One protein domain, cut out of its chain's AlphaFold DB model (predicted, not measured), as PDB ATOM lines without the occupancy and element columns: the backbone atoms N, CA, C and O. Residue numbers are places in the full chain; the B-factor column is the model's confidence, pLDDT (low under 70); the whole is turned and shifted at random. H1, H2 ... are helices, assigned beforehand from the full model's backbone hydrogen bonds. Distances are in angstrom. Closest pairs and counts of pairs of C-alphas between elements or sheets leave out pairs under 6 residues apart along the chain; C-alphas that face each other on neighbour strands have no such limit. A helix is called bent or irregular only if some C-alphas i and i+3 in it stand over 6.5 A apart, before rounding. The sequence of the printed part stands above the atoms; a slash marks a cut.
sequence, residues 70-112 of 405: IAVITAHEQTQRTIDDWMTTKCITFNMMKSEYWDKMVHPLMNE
ATOM      1  N   ILE A  70      89.797 141.282  80.625       72.12
ATOM      2  CA  ILE A  70      91.234 141.582  80.496       72.12
ATOM      3  C   ILE A  70      91.911 140.622  79.509       72.12
ATOM      4  O   ILE A  70      92.711 141.062  78.681       72.12
ATOM      5  N   ALA A  71      91.577 139.330  79.549       74.31
ATOM      6  CA  ALA A  71      92.127 138.341  78.621       74.31
ATOM      7  C   ALA A  71      91.741 138.643  77.160       74.31
ATOM      8  O   ALA A  71      92.591 138.574  76.273       74.31
ATOM      9  N   VAL A  72      90.490 139.043  76.913       72.31
ATOM     10  CA  VAL A  72      90.012 139.439  75.577       72.31
ATOM     11  C   VAL A  72      90.692 140.719  75.090       72.31
ATOM     12  O   VAL A  72      91.162 140.755  73.954       72.31
ATOM     13  N   ILE A  73      90.810 141.745  75.941       73.25
ATOM     14  CA  ILE A  73      91.523 142.991  75.604       73.25
ATOM     15  C   ILE A  73      92.983 142.688  75.245       73.25
ATOM     16  O   ILE A  73      93.481 143.162  74.226       73.25
ATOM     17  N   THR A  74      93.642 141.831  76.027       80.62
ATOM     18  CA  THR A  74      95.031 141.417  75.784       80.62
ATOM     19  C   THR A  74      95.171 140.653  74.463       80.62
ATOM     20  O   THR A  74      96.132 140.859  73.725       80.62
ATOM     21  N   ALA A  75      94.201 139.802  74.113       81.12
ATOM     22  CA  ALA A  75      94.201 139.063  72.851       81.12
ATOM     23  C   ALA A  75      93.949 139.964  71.626       81.12
ATOM     24  O   ALA A  75      94.587 139.780  70.585       81.12
ATOM     25  N   HIS A  76      93.047 140.944  71.740       83.88
ATOM     26  CA  HIS A  76      92.819 141.947  70.695       83.88
ATOM     27  C   HIS A  76      94.082 142.778  70.447       83.88
ATOM     28  O   HIS A  76      94.523 142.895  69.305       83.88
ATOM     29  N   GLU A  77      94.707 143.265  71.518       88.00
ATOM     30  CA  GLU A  77      95.961 144.020  71.464       88.00
ATOM     31  C   GLU A  77      97.095 143.197  70.831       88.00
ATOM     32  O   GLU A  77      97.792 143.666  69.934       88.00
ATOM     33  N   GLN A  78      97.242 141.924  71.212       86.56
ATOM     34  CA  GLN A  78      98.256 141.043  70.623       86.56
ATOM     35  C   GLN A  78      98.023 140.788  69.123       86.56
ATOM     36  O   GLN A  78      98.976 140.672  68.343       86.56
ATOM     37  N   THR A  79      96.760 140.703  68.704       87.44
ATOM     38  CA  THR A  79      96.395 140.549  67.289       87.44
ATOM     39  C   THR A  79      96.765 141.803  66.500       87.44
ATOM     40  O   THR A  79      97.383 141.688  65.440       87.44
ATOM     41  N   GLN A  80      96.455 142.986  67.038       90.12
ATOM     42  CA  GLN A  80      96.798 144.265  66.417       90.12
ATOM     43  C   GLN A  80      98.316 144.423  66.263       90.12
ATOM     44  O   GLN A  80      98.788 144.670  65.154       90.12
ATOM     45  N   ARG A  81      99.093 144.124  67.312       88.00
ATOM     46  CA  ARG A  81     100.567 144.152  67.261       88.00
ATOM     47  C   ARG A  81     101.147 143.278  66.158       88.00
ATOM     48  O   ARG A  81     102.096 143.669  65.495       88.00
ATOM     49  N   THR A  82     100.552 142.113  65.907       89.62
ATOM     50  CA  THR A  82     101.017 141.217  64.835       89.62
ATOM     51  C   THR A  82     100.836 141.846  63.445       89.62
ATOM     52  O   THR A  82     101.667 141.651  62.555       89.62
ATOM     53  N   ILE A  83      99.754 142.605  63.243       88.56
ATOM     54  CA  ILE A  83      99.506 143.350  62.002       88.56
ATOM     55  C   ILE A  83     100.491 144.520  61.889       88.56
ATOM     56  O   ILE A  83     101.089 144.710  60.826       88.56
ATOM     57  N   ASP A  84     100.690 145.256  62.982       84.25
ATOM     58  CA  ASP A  84     101.594 146.407  63.046       84.25
ATOM     59  C   ASP A  84     103.048 145.994  62.768       84.25
ATOM     60  O   ASP A  84     103.713 146.600  61.924       84.25
ATOM     61  N   ASP A  85     103.519 144.906  63.385       85.06
ATOM     62  CA  ASP A  85     104.851 144.332  63.171       85.06
ATOM     63  C   ASP A  85     105.053 143.917  61.710       85.06
ATOM     64  O   ASP A  85     106.104 144.181  61.116       85.06
ATOM     65  N   TRP A  86     104.049 143.285  61.090       87.44
ATOM     66  CA  TRP A  86     104.117 142.911  59.677       87.44
ATOM     67  C   TRP A  86     104.217 144.142  58.773       87.44
ATOM     68  O   TRP A  86     105.063 144.165  57.872       87.44
ATOM     69  N   MET A  87     103.392 145.165  59.011       83.56
ATOM     70  CA  MET A  87     103.391 146.364  58.179       83.56
ATOM     71  C   MET A  87     104.678 147.173  58.319       83.56
ATOM     72  O   MET A  87     105.272 147.547  57.308       83.56
ATOM     73  N   THR A  88     105.150 147.384  59.545       82.69
ATOM     74  CA  THR A  88     106.380 148.139  59.819       82.69
ATOM     75  C   THR A  88     107.616 147.396  59.308       82.69
ATOM     76  O   THR A  88     108.373 147.933  58.498       82.69
ATOM     77  N   THR A  89     107.777 146.118  59.663       86.00
ATOM     78  CA  THR A  89     108.962 145.320  59.294       86.00
ATOM     79  C   THR A  89     109.064 145.074  57.788       86.00
ATOM     80  O   THR A  89     110.165 144.927  57.252       86.00
ATOM     81  N   LYS A  90     107.933 144.985  57.074       87.44
ATOM     82  CA  LYS A  90     107.912 144.793  55.610       87.44
ATOM     83  C   LYS A  90     107.698 146.082  54.827       87.44
ATOM     84  O   LYS A  90     107.569 146.007  53.606       87.44
ATOM     85  N   CYS A  91     107.707 147.233  55.503       82.62
ATOM     86  CA  CYS A  91     107.509 148.547  54.892       82.62
ATOM     87  C   CYS A  91     106.233 148.597  54.031       82.62
ATOM     88  O   CYS A  91     106.214 149.160  52.935       82.62
ATOM     89  N   ILE A  92     105.164 147.958  54.510       80.81
ATOM     90  CA  ILE A  92     103.853 148.000  53.872       80.81
ATOM     91  C   ILE A  92     103.269 149.391  54.092       80.81
ATOM     92  O   ILE A  92     103.275 149.920  55.200       80.81
ATOM     93  N   THR A  93     102.755 150.004  53.029       86.38
ATOM     94  CA  THR A  93     102.174 151.344  53.130       86.38
ATOM     95  C   THR A  93     100.883 151.329  53.952       86.38
ATOM     96  O   THR A  93      99.947 150.590  53.642       86.38
ATOM     97  N   PHE A  94     100.787 152.214  54.949       82.56
ATOM     98  CA  PHE A  94      99.582 152.376  55.775       82.56
ATOM     99  C   PHE A  94      98.331 152.726  54.957       82.56
ATOM    100  O   PHE A  94      97.215 152.404  55.361       82.56
ATOM    101  N   ASN A  95      98.496 153.319  53.767       85.94
ATOM    102  CA  ASN A  95      97.385 153.592  52.854       85.94
ATOM    103  C   ASN A  95      96.634 152.320  52.425       85.94
ATOM    104  O   ASN A  95      95.474 152.420  52.034       85.94
ATOM    105  N   MET A  96      97.238 151.129  52.531       79.50
ATOM    106  CA  MET A  96      96.532 149.870  52.278       79.50
ATOM    107  C   MET A  96      95.354 149.654  53.231       79.50
ATOM    108  O   MET A  96      94.340 149.132  52.781       79.50
ATOM    109  N   MET A  97      95.438 150.108  54.487       85.06
ATOM    110  CA  MET A  97      94.340 149.976  55.455       85.06
ATOM    111  C   MET A  97      93.148 150.886  55.142       85.06
ATOM    112  O   MET A  97      92.041 150.620  55.588       85.06
ATOM    113  N   LYS A  98      93.346 151.944  54.344       87.75
ATOM    114  CA  LYS A  98      92.257 152.820  53.876       87.75
ATOM    115  C   LYS A  98      91.496 152.240  52.679       87.75
ATOM    116  O   LYS A  98      90.496 152.806  52.251       87.75
ATOM    117  N   SER A  99      92.002 151.164  52.078       86.00
ATOM    118  CA  SER A  99      91.386 150.531  50.916       86.00
ATOM    119  C   SER A  99      90.158 149.727  51.333       86.00
ATOM    120  O   SER A  99      90.251 148.924  52.252       86.00
ATOM    121  N   GLU A 100      89.049 149.801  50.586       91.38
ATOM    122  CA  GLU A 100      87.894 148.912  50.826       91.38
ATOM    123  C   GLU A 100      88.260 147.417  50.751       91.38
ATOM    124  O   GLU A 100      87.563 146.558  51.290       91.38
ATOM    125  N   TYR A 101      89.358 147.083  50.064       86.38
ATOM    126  CA  TYR A 101      89.856 145.717  49.970       86.38
ATOM    127  C   TYR A 101      90.466 145.221  51.282       86.38
ATOM    128  O   TYR A 101      90.510 144.009  51.481       86.38
ATOM    129  N   TRP A 102      90.915 146.125  52.159       88.44
ATOM    130  CA  TRP A 102      91.365 145.781  53.504       88.44
ATOM    131  C   TRP A 102      90.207 145.209  54.312       88.44
ATOM    132  O   TRP A 102      90.261 144.053  54.722       88.44
ATOM    133  N   ASP A 103      89.102 145.945  54.413       89.44
ATOM    134  CA  ASP A 103      87.914 145.496  55.146       89.44
ATOM    135  C   ASP A 103      87.304 144.238  54.512       89.44
ATOM    136  O   ASP A 103      86.979 143.270  55.205       89.44
ATOM    137  N   LYS A 104      87.238 144.181  53.172       89.81
ATOM    138  CA  LYS A 104      86.794 142.982  52.430       89.81
ATOM    139  C   LYS A 104      87.712 141.770  52.616       89.81
ATOM    140  O   LYS A 104      87.288 140.660  52.302       89.81
ATOM    141  N   MET A 105      88.947 141.955  53.078       90.38
ATOM    142  CA  MET A 105      89.861 140.871  53.444       90.38
ATOM    143  C   MET A 105      89.721 140.505  54.927       90.38
ATOM    144  O   MET A 105      89.615 139.322  55.243       90.38
ATOM    145  N   VAL A 106      89.717 141.492  55.826       90.06
ATOM    146  CA  VAL A 106      89.722 141.285  57.281       90.06
ATOM    147  C   VAL A 106      88.393 140.709  57.770       90.06
ATOM    148  O   VAL A 106      88.398 139.728  58.510       90.06
ATOM    149  N   HIS A 107      87.250 141.235  57.317       90.00
ATOM    150  CA  HIS A 107      85.942 140.769  57.790       90.00
ATOM    151  C   HIS A 107      85.680 139.277  57.528       90.00
ATOM    152  O   HIS A 107      85.217 138.600  58.450       90.00
ATOM    153  N   PRO A 108      85.972 138.713  56.336       88.50
ATOM    154  CA  PRO A 108      85.875 137.270  56.135       88.50
ATOM    155  C   PRO A 108      86.817 136.477  57.043       88.50
ATOM    156  O   PRO A 108      86.382 135.496  57.632       88.50
ATOM    157  N   LEU A 109      88.066 136.927  57.218       88.62
ATOM    158  CA  LEU A 109      89.047 136.236  58.064       88.62
ATOM    159  C   LEU A 109      88.618 136.175  59.535       88.62
ATOM    160  O   LEU A 109      88.843 135.160  60.188       88.62
ATOM    161  N   MET A 110      87.973 137.229  60.045       87.12
ATOM    162  CA  MET A 110      87.435 137.257  61.411       87.12
ATOM    163  C   MET A 110      86.283 136.267  61.626       87.12
ATOM    164  O   MET A 110      86.059 135.827  62.750       87.12
ATOM    165  N   ASN A 111      85.552 135.921  60.564       86.62
ATOM    166  CA  ASN A 111      84.353 135.077  60.617       86.62
ATOM    167  C   ASN A 111      84.565 133.696  59.977       86.62
ATOM    168  O   ASN A 111      83.607 132.975  59.694       86.62
ATOM    169  N   GLU A 112      85.814 133.335  59.702       82.69
ATOM    170  CA  GLU A 112      86.146 132.163  58.908       82.69
ATOM    171  C   GLU A 112      85.890 130.847  59.686       82.69
ATOM    172  O   GLU A 112      86.177 130.761  60.886       82.69
TER     173      GLU A 112
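Overview. This is residues 70 to 112 of the 405 residues of the protein "DUF659 domain-containing protein" of Chara braunii (UniProt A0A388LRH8). The printed part is an open, uneven U of three helices: the long helix H1 makes one arm, the short helix H2 is the base at the turn, and H3 folds back as a shorter second arm. The space between the two arms is empty, with H1 and H3 apart, and the free part of H1, residues 70 to 83, sticks out at the open end of the U, away from the turn at H2. The printed part has 43 residues, with three named helices in the order H1, H2, H3 and no named strand; the class is all helix. The whole is loose, with a radius of gyration of the C-alphas of 11.8 A, and the C-alphas span 31 by 25 by 14 A along their three main axes.

Along the chain. H1 is residues 70 to 89, from Ile 70 with its C-alpha at (91.234, 141.582, 80.496) to Thr 89 with its C-alpha at (108.962, 145.320, 59.294), 27.9 A from first to last C-alpha. Residues 90 to 93 lead on to H2, residues 94 to 98, five residues from Phe 94 to Lys 98. After Ser 99 comes H3, residues 100 to 110, which measures 15.8 A from first to last C-alpha and ends at Met 110, C-alpha at (87.435, 137.257, 61.411). H3 is neither bent nor irregular, but only just: C-alphas 105 and 108 are 6.0 A apart. Asn 111 and Glu 112 follow it.

Arrangement. H1 and H2 are close but not clearly touching, with 1 pair of C-alphas within 8 A; their closest C-alphas, those of Met 87 and Phe 94, are 7.5 A apart. H2 and H3 are also close but not clearly touching, with 2 pairs of C-alphas within 8 A; their closest C-alphas, those of Met 96 and Trp 102, are 6.7 A apart. The centres of H1 and H2 are 16.8 A apart, and those of H2 and H3 12.4 A. H1 and H3 are apart, with no C-alpha of the one within 8 A of the other. In H1 every O i to N i+4 pair is within hydrogen-bond range. In H3 6 of 7 such pairs are, and in H2 0 of 1, where 2 of 2 pairs of O i to N i+3 are within range.

Size, cuts and confidence. The two C-alphas farthest apart, those of Ile 70 and Cys 91, are 31.1 A apart, and the C-alphas of Ile 70 and Glu 112 are 24.1 A apart. Residues 70 to 83, which belong to H1, stand free, and so do residues 97 to 112, of which 100 to 110 belong to H3. The links from H1 to H2 and from H2 to H3 are tight, and the printed part has no cut. The mean pLDDT of the printed part is 85.1, and no printed residue is under 70.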